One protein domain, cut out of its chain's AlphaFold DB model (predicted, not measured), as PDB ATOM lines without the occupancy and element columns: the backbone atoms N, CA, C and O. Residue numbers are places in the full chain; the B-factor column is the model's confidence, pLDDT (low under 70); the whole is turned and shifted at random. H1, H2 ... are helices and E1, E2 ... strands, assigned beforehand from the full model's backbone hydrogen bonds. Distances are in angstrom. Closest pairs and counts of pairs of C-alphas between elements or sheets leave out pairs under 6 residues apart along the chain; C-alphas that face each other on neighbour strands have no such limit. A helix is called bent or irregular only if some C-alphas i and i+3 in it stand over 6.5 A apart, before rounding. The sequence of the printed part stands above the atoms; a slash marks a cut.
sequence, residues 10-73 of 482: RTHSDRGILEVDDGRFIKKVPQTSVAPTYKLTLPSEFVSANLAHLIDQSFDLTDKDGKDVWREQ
ATOM      1  N   ARG A  10     214.470 213.411 167.173       47.34
ATOM      2  CA  ARG A  10     214.649 212.628 168.406       47.34
ATOM      3  C   ARG A  10     215.818 211.674 168.204       47.34
ATOM      4  O   ARG A  10     215.688 210.676 167.499       47.34
ATOM      5  N   THR A  11     216.967 211.988 168.793       50.09
ATOM      6  CA  THR A  11     218.144 211.114 168.770       50.09
ATOM      7  C   THR A  11     218.232 210.322 170.072       50.09
ATOM      8  O   THR A  11     218.430 210.871 171.156       50.09
ATOM      9  N   HIS A  12     218.099 208.999 169.966       42.62
ATOM     10  CA  HIS A  12     218.403 208.089 171.065       42.62
ATOM     11  C   HIS A  12     219.923 207.993 171.234       42.62
ATOM     12  O   HIS A  12     220.575 207.160 170.614       42.62
ATOM     13  N   SER A  13     220.482 208.879 172.059       45.94
ATOM     14  CA  SER A  13     221.848 208.738 172.562       45.94
ATOM     15  C   SER A  13     221.846 207.933 173.864       45.94
ATOM     16  O   SER A  13     220.972 208.132 174.712       45.94
ATOM     17  N   ASP A  14     222.879 207.121 174.099       44.41
ATOM     18  CA  ASP A  14     223.061 206.383 175.365       44.41
ATOM     19  C   ASP A  14     223.276 207.297 176.592       44.41
ATOM     20  O   ASP A  14     223.413 206.833 177.723       44.41
ATOM     21  N   ARG A  15     223.314 208.621 176.388       53.56
ATOM     22  CA  ARG A  15     223.479 209.650 177.427       53.56
ATOM     23  C   ARG A  15     222.171 210.360 177.793       53.56
ATOM     24  O   ARG A  15     222.202 211.299 178.587       53.56
ATOM     25  N   GLY A  16     221.043 209.908 177.245       59.03
ATOM     26  CA  GLY A  16     219.702 210.408 177.542       59.03
ATOM     27  C   GLY A  16     218.894 210.722 176.284       59.03
ATOM     28  O   GLY A  16     219.442 210.885 175.192       59.03
ATOM     29  N   ILE A  17     217.573 210.830 176.463       60.31
ATOM     30  CA  ILE A  17     216.676 211.362 175.431       60.31
ATOM     31  C   ILE A  17     217.036 212.834 175.217       60.31
ATOM     32  O   ILE A  17     217.104 213.605 176.182       60.31
ATOM     33  N   LEU A  18     217.269 213.179 173.953       64.94
ATOM     34  CA  LEU A  18     217.471 214.536 173.472       64.94
ATOM     35  C   LEU A  18     216.250 214.925 172.642       64.94
ATOM     36  O   LEU A  18     215.868 214.197 171.723       64.94
ATOM     37  N   GLU A  19     215.653 216.066 172.967       73.25
ATOM     38  CA  GLU A  19     214.603 216.676 172.158       73.25
ATOM     39  C   GLU A  19     215.058 218.077 171.747       73.25
ATOM     40  O   GLU A  19     215.470 218.885 172.586       73.25
ATOM     41  N   VAL A  20     215.052 218.312 170.434       67.56
ATOM     42  CA  VAL A  20     215.428 219.579 169.805       67.56
ATOM     43  C   VAL A  20     214.209 220.095 169.056       67.56
ATOM     44  O   VAL A  20     213.732 219.454 168.117       67.56
ATOM     45  N   ASP A  21     213.717 221.239 169.508       76.62
ATOM     46  CA  ASP A  21     212.600 221.996 168.942       76.62
ATOM     47  C   ASP A  21     213.096 223.420 168.634       76.62
ATOM     48  O   ASP A  21     214.214 223.778 169.022       76.62
ATOM     49  N   ASP A  22     212.316 224.232 167.925       68.00
ATOM     50  CA  ASP A  22     212.766 225.540 167.428       68.00
ATOM     51  C   ASP A  22     213.279 226.451 168.574       68.00
ATOM     52  O   ASP A  22     212.530 226.890 169.451       68.00
ATOM     53  N   GLY A  23     214.596 226.699 168.607       77.88
ATOM     54  CA  GLY A  23     215.277 227.464 169.662       77.88
ATOM     55  C   GLY A  23     215.465 226.754 171.014       77.88
ATOM     56  O   GLY A  23     215.996 227.364 171.940       77.88
ATOM     57  N   ARG A  24     215.042 225.490 171.179       83.56
ATOM     58  CA  ARG A  24     214.988 224.804 172.487       83.56
ATOM     59  C   ARG A  24     215.682 223.444 172.488       83.56
ATOM     60  O   ARG A  24     215.418 222.582 171.654       83.56
ATOM     61  N   PHE A  25     216.520 223.228 173.501       83.81
ATOM     62  CA  PHE A  25     217.229 221.972 173.745       83.81
ATOM     63  C   PHE A  25     216.837 221.382 175.102       83.81
ATOM     64  O   PHE A  25     217.115 221.972 176.146       83.81
ATOM     65  N   ILE A  26     216.220 220.198 175.094       84.81
ATOM     66  CA  ILE A  26     215.849 219.466 176.308       84.81
ATOM     67  C   ILE A  26     216.746 218.234 176.441       84.81
ATOM     68  O   ILE A  26     216.758 217.348 175.584       84.81
ATOM     69  N   LYS A  27     217.477 218.163 177.559       82.69
ATOM     70  CA  LYS A  27     218.386 217.063 177.901       82.69
ATOM     71  C   LYS A  27     218.031 216.474 179.256       82.69
ATOM     72  O   LYS A  27     218.091 217.159 180.276       82.69
ATOM     73  N   LYS A  28     217.729 215.176 179.295       81.81
ATOM     74  CA  LYS A  28     217.522 214.463 180.561       81.81
ATOM     75  C   LYS A  28     218.858 214.265 181.285       81.81
ATOM     76  O   LYS A  28     219.657 213.423 180.886       81.81
ATOM     77  N   VAL A  29     219.090 215.021 182.359       77.69
ATOM     78  CA  VAL A  29     220.274 214.863 183.223       77.69
ATOM     79  C   VAL A  29     220.228 213.486 183.922       77.69
ATOM     80  O   VAL A  29     219.208 213.157 184.535       77.69
ATOM     81  N   PRO A  30     221.287 212.653 183.842       75.00
ATOM     82  CA  PRO A  30     221.344 211.372 184.553       75.00
ATOM     83  C   PRO A  30     221.318 211.548 186.076       75.00
ATOM     84  O   PRO A  30     222.000 212.427 186.595       75.00
ATOM     85  N   GLN A  31     220.625 210.669 186.811       72.19
ATOM     86  CA  GLN A  31     220.545 210.718 188.286       72.19
ATOM     87  C   GLN A  31     221.903 210.575 188.999       72.19
ATOM     88  O   GLN A  31     222.039 210.978 190.147       72.19
ATOM     89  N   THR A  32     222.916 210.029 188.323       71.25
ATOM     90  CA  THR A  32     224.305 209.944 188.805       71.25
ATOM     91  C   THR A  32     225.088 211.260 188.674       71.25
ATOM     92  O   THR A  32     226.253 211.319 189.061       71.25
ATOM     93  N   SER A  33     224.477 212.317 188.131       67.81
ATOM     94  CA  SER A  33     225.103 213.631 187.936       67.81
ATOM     95  C   SER A  33     225.067 214.445 189.227       67.81
ATOM     96  O   SER A  33     224.152 215.234 189.454       67.81
ATOM     97  N   VAL A  34     226.066 214.256 190.085       54.97
ATOM     98  CA  VAL A  34     226.215 215.050 191.312       54.97
ATOM     99  C   VAL A  34     226.744 216.443 190.949       54.97
ATOM    100  O   VAL A  34     227.822 216.577 190.371       54.97
ATOM    101  N   ALA A  35     225.992 217.496 191.274       51.75
ATOM    102  CA  ALA A  35     226.492 218.868 191.186       51.75
ATOM    103  C   ALA A  35     227.645 219.072 192.198       51.75
ATOM    104  O   ALA A  35     227.572 218.518 193.295       51.75
ATOM    105  N   PRO A  36     228.701 219.846 191.877       53.75
ATOM    106  CA  PRO A  36     228.790 220.818 190.781       53.75
ATOM    107  C   PRO A  36     229.492 220.324 189.499       53.75
ATOM    108  O   PRO A  36     229.680 221.108 188.577       53.75
ATOM    109  N   THR A  37     229.914 219.059 189.396       63.34
ATOM    110  CA  THR A  37     230.880 218.618 188.362       63.34
ATOM    111  C   THR A  37     230.273 218.200 187.011       63.34
ATOM    112  O   THR A  37     230.980 217.666 186.150       63.34
ATOM    113  N   TYR A  38     228.978 218.440 186.775       67.81
ATOM    114  CA  TYR A  38     228.309 218.032 185.534       67.81
ATOM    115  C   TYR A  38     228.670 218.929 184.338       67.81
ATOM    116  O   TYR A  38     228.255 220.083 184.262       67.81
ATOM    117  N   LYS A  39     229.372 218.371 183.343       77.56
ATOM    118  CA  LYS A  39     229.655 219.060 182.073       77.56
ATOM    119  C   LYS A  39     228.477 218.943 181.098       77.56
ATOM    120  O   LYS A  39     228.179 217.859 180.587       77.56
ATOM    121  N   LEU A  40     227.834 220.070 180.787       78.94
ATOM    122  CA  LEU A  40     226.731 220.142 179.827       78.94
ATOM    123  C   LEU A  40     227.233 220.060 178.375       78.94
ATOM    124  O   LEU A  40     227.454 221.064 177.713       78.94
ATOM    125  N   THR A  41     227.376 218.847 177.835       81.56
ATOM    126  CA  THR A  41     227.569 218.675 176.381       81.56
ATOM    127  C   THR A  41     226.283 219.016 175.620       81.56
ATOM    128  O   THR A  41     225.240 218.420 175.923       81.56
ATOM    129  N   LEU A  42     226.373 219.907 174.630       84.12
ATOM    130  CA  LEU A  42     225.324 220.235 173.654       84.12
ATOM    131  C   LEU A  42     225.616 219.562 172.288       84.12
ATOM    132  O   LEU A  42     226.786 219.311 171.995       84.12
ATOM    133  N   PRO A  43     224.605 219.274 171.442       83.81
ATOM    134  CA  PRO A  43     224.808 218.841 170.055       83.81
ATOM    135  C   PRO A  43     225.416 219.954 169.192       83.81
ATOM    136  O   PRO A  43     225.046 221.124 169.336       83.81
ATOM    137  N   SER A  44     226.304 219.603 168.259       82.00
ATOM    138  CA  SER A  44     226.959 220.569 167.365       82.00
ATOM    139  C   SER A  44     225.973 221.244 166.413       82.00
ATOM    140  O   SER A  44     226.155 222.413 166.078       82.00
ATOM    141  N   GLU A  45     224.894 220.556 166.040       83.94
ATOM    142  CA  GLU A  45     223.814 221.083 165.206       83.94
ATOM    143  C   GLU A  45     222.995 222.141 165.959       83.94
ATOM    144  O   GLU A  45     222.664 223.182 165.395       83.94
ATOM    145  N   PHE A  46     222.727 221.923 167.254       86.75
ATOM    146  CA  PHE A  46     222.014 222.897 168.087       86.75
ATOM    147  C   PHE A  46     222.852 224.162 168.314       86.75
ATOM    148  O   PHE A  46     222.331 225.270 168.173       86.75
ATOM    149  N   VAL A  47     224.151 223.999 168.607       87.50
ATOM    150  CA  VAL A  47     225.092 225.122 168.751       87.50
ATOM    151  C   VAL A  47     225.188 225.908 167.443       87.50
ATOM    152  O   VAL A  47     224.992 227.118 167.454       87.50
ATOM    153  N   SER A  48     225.396 225.230 166.310       85.12
ATOM    154  CA  SER A  48     225.517 225.878 164.992       85.12
ATOM    155  C   SER A  48     224.245 226.604 164.545       85.12
ATOM    156  O   SER A  48     224.340 227.624 163.870       85.12
ATOM    157  N   ALA A  49     223.059 226.106 164.908       86.50
ATOM    158  CA  ALA A  49     221.790 226.720 164.513       86.50
ATOM    159  C   ALA A  49     221.348 227.881 165.423       86.50
ATOM    160  O   ALA A  49     220.739 228.827 164.933       86.50
ATOM    161  N   ASN A  50     221.636 227.823 166.732       86.38
ATOM    162  CA  ASN A  50     221.042 228.739 167.719       86.38
ATOM    163  C   ASN A  50     222.075 229.587 168.480       86.38
ATOM    164  O   ASN A  50     221.781 230.716 168.859       86.38
ATOM    165  N   LEU A  51     223.283 229.059 168.702       86.69
ATOM    166  CA  LEU A  51     224.309 229.652 169.573       86.69
ATOM    167  C   LEU A  51     225.583 230.059 168.811       86.69
ATOM    168  O   LEU A  51     226.585 230.392 169.433       86.69
ATOM    169  N   ALA A  52     225.569 230.056 167.473       84.12
ATOM    170  CA  ALA A  52     226.750 230.340 166.650       84.12
ATOM    171  C   ALA A  52     227.376 231.722 166.925       84.12
ATOM    172  O   ALA A  52     228.583 231.888 166.795       84.12
ATOM    173  N   HIS A  53     226.563 232.692 167.352       81.69
ATOM    174  CA  HIS A  53     227.002 234.033 167.744       81.69
ATOM    175  C   HIS A  53     227.658 234.092 169.138       81.69
ATOM    176  O   HIS A  53     228.308 235.084 169.445       81.69
ATOM    177  N   LEU A  54     227.512 233.046 169.962       79.44
ATOM    178  CA  LEU A  54     228.125 232.917 171.292       79.44
ATOM    179  C   LEU A  54     229.411 232.076 171.276       79.44
ATOM    180  O   LEU A  54     230.073 231.941 172.304       79.44
ATOM    181  N   ILE A  55     229.792 231.507 170.128       77.31
ATOM    182  CA  ILE A  55     231.092 230.843 169.985       77.31
ATOM    183  C   ILE A  55     232.189 231.891 170.237       77.31
ATOM    184  O   ILE A  55     232.130 233.005 169.719       77.31
ATOM    185  N   ASP A  56     233.156 231.529 171.084       75.44
ATOM    186  CA  ASP A  56     234.219 232.395 171.615       75.44
ATOM    187  C   ASP A  56     233.774 233.605 172.476       75.44
ATOM    188  O   ASP A  56     234.641 234.363 172.917       75.44
ATOM    189  N   GLN A  57     232.483 233.753 172.809       76.44
ATOM    190  CA  GLN A  57     231.963 234.825 173.678       76.44
ATOM    191  C   GLN A  57     231.461 234.297 175.035       76.44
ATOM    192  O   GLN A  57     231.026 233.153 175.158       76.44
ATOM    193  N   SER A  58     231.506 235.143 176.066       77.56
ATOM    194  CA  SER A  58     230.865 234.888 177.366       77.56
ATOM    195  C   SER A  58     229.369 235.199 177.302       77.56
ATOM    196  O   SER A  58     228.987 236.221 176.734       77.56
ATOM    197  N   PHE A  59     228.538 234.383 177.948       80.44
ATOM    198  CA  PHE A  59     227.093 234.594 178.030       80.44
ATOM    199  C   PHE A  59     226.555 234.273 179.429       80.44
ATOM    200  O   PHE A  59     227.139 233.487 180.183       80.44
ATOM    201  N   ASP A  60     225.414 234.882 179.736       80.75
ATOM    202  CA  ASP A  60     224.660 234.671 180.967       80.75
ATOM    203  C   ASP A  60     223.433 233.795 180.691       80.75
ATOM    204  O   ASP A  60     222.768 233.930 179.661       80.75
ATOM    205  N   LEU A  61     223.127 232.891 181.622       81.38
ATOM    206  CA  LEU A  61     221.920 232.072 181.619       81.38
ATOM    207  C   LEU A  61     221.014 232.488 182.774       81.38
ATOM    208  O   LEU A  61     221.338 232.257 183.944       81.38
ATOM    209  N   THR A  62     219.851 233.034 182.434       83.50
ATOM    210  CA  THR A  62     218.754 233.284 183.371       83.50
ATOM    211  C   THR A  62     217.796 232.093 183.443       83.50
ATOM    212  O   THR A  62     217.670 231.308 182.500       83.50
ATOM    213  N   ASP A  63     217.111 231.935 184.576       85.69
ATOM    214  CA  ASP A  63     215.981 231.014 184.693       85.69
ATOM    215  C   ASP A  63     214.675 231.628 184.159       85.69
ATOM    216  O   ASP A  63     214.599 232.780 183.726       85.69
ATOM    217  N   LYS A  64     213.607 230.827 184.210       85.00
ATOM    218  CA  LYS A  64     212.241 231.224 183.840       85.00
ATOM    219  C   LYS A  64     211.679 232.409 184.642       85.00
ATOM    220  O   LYS A  64     210.675 232.973 184.221       85.00
ATOM    221  N   ASP A  65     212.280 232.741 185.785       89.94
ATOM    222  CA  ASP A  65     211.861 233.821 186.679       89.94
ATOM    223  C   ASP A  65     212.759 235.068 186.507       89.94
ATOM    224  O   ASP A  65     212.611 236.047 187.237       89.94
ATOM    225  N   GLY A  66     213.667 235.052 185.519       83.94
ATOM    226  CA  GLY A  66     214.549 236.164 185.162       83.94
ATOM    227  C   GLY A  66     215.809 236.278 186.019       83.94
ATOM    228  O   GLY A  66     216.503 237.289 185.933       83.94
ATOM    229  N   LYS A  67     216.119 235.277 186.850       83.56
ATOM    230  CA  LYS A  67     217.268 235.303 187.758       83.56
ATOM    231  C   LYS A  67     218.495 234.654 187.120       83.56
ATOM    232  O   LYS A  67     218.392 233.558 186.578       83.56
ATOM    233  N   ASP A  68     219.662 235.282 187.264       74.00
ATOM    234  CA  ASP A  68     220.955 234.704 186.878       74.00
ATOM    235  C   ASP A  68     221.183 233.349 187.576       74.00
ATOM    236  O   ASP A  68     221.303 233.263 188.803       74.00
ATOM    237  N   VAL A  69     221.257 232.279 186.783       67.38
ATOM    238  CA  VAL A  69     221.613 230.923 187.232       67.38
ATOM    239  C   VAL A  69     223.112 230.699 187.084       67.38
ATOM    240  O   VAL A  69     223.728 230.021 187.908       67.38
ATOM    241  N   TRP A  70     223.696 231.225 186.003       67.88
ATOM    242  CA  TRP A  70     225.063 230.923 185.603       67.88
ATOM    243  C   TRP A  70     225.622 231.978 184.641       67.88
ATOM    244  O   TRP A  70     224.897 232.487 183.793       67.88
ATOM    245  N   ARG A  71     226.923 232.257 184.757       63.81
ATOM    246  CA  ARG A  71     227.703 233.160 183.898       63.81
ATOM    247  C   ARG A  71     228.956 232.414 183.466       63.81
ATOM    248  O   ARG A  71     229.778 232.085 184.324       63.81
ATOM    249  N   GLU A  72     229.111 232.119 182.176       58.41
ATOM    250  CA  GLU A  72     230.290 231.380 181.711       58.41
ATOM    251  C   GLU A  72     231.477 232.333 181.494       58.41
ATOM    252  O   GLU A  72     231.492 233.143 180.568       58.41
ATOM    253  N   GLN A  73     232.483 232.240 182.373       45.91
ATOM    254  CA  GLN A  73     233.742 232.992 182.259       45.91
ATOM    255  C   GLN A  73     234.839 232.252 181.469       45.91
ATOM    256  O   GLN A  73     235.911 232.818 181.258       45.91
TER     257      GLN A  73
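This is residues 10 to 73 of the 482 residues of an uncharacterized protein of Coccomyxa subellipsoidea (strain C-169) (UniProt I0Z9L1). A small three-strand sheet, E1 to E3, and a two-strand hairpin, E4 and E5, stand apart at two ends of a loose, U-like frame; H1 makes the base between them, and residues 31 to 37 of a long loop stick out. The printed part has 64 residues, with E1, E2, E3, H1, E4 and E5 in chain order. The sheets E1-E2-E3 and E4-E5 are antiparallel, and the class is mixed, helices and strands. The whole is only just loose, close to compact, with a radius of gyration of the C-alphas of 13.0 A and spans of 30 by 28 by 24 A.

Start with E1, residues 10 to 13, and E2, residues 16 to 21, an antiparallel hairpin at 154 degrees; look for N 16 and O 13, 3.1 A apart. E3, residues 24 to 27, extends the meander, each strand the antiparallel neighbour of the one before; its hairpin with E2 has N 24 and O 21 at 2.9 A. H1, residues 44 to 54, is on this sheet but only grazes it with residues 45 to 50; its closest C-alphas to E3 are those of Phe 46 and Phe 25, 7.5 A. In H1, 4 of 7 O i to N i+4 pairs are within hydrogen-bond range. Last come E4, residues 60 to 62, and E5, residues 68 to 71, an antiparallel hairpin at 164 degrees with N 61 and O 70 at 2.8 A. Both are apart from E1, E2 and E3.

Find C-alpha 10 at (214.649, 212.628, 168.406), where E1 begins, 9.2 A long. E2 runs 16.1 A and E3 10.0 A. H1 begins at C-alpha 44, (226.959, 220.569, 167.365), and runs 13.0 A; it is irregular, with C-alphas 50 and 53 8.0 A apart. E4 spans 6.5 A, and E5 spans 7.5 A to C-alpha 71 at (227.703, 233.160, 183.898).

The C-alphas farthest apart, those of Asp 14 and Gly 66, are 32.5 A apart. The printed part has no cut, and the link from E3 to H1, 16 residues, is long. Look for pLDDT under 70 at residues 10 to 18, 20, 22, 33 to 38 and 69 to 73 of this model.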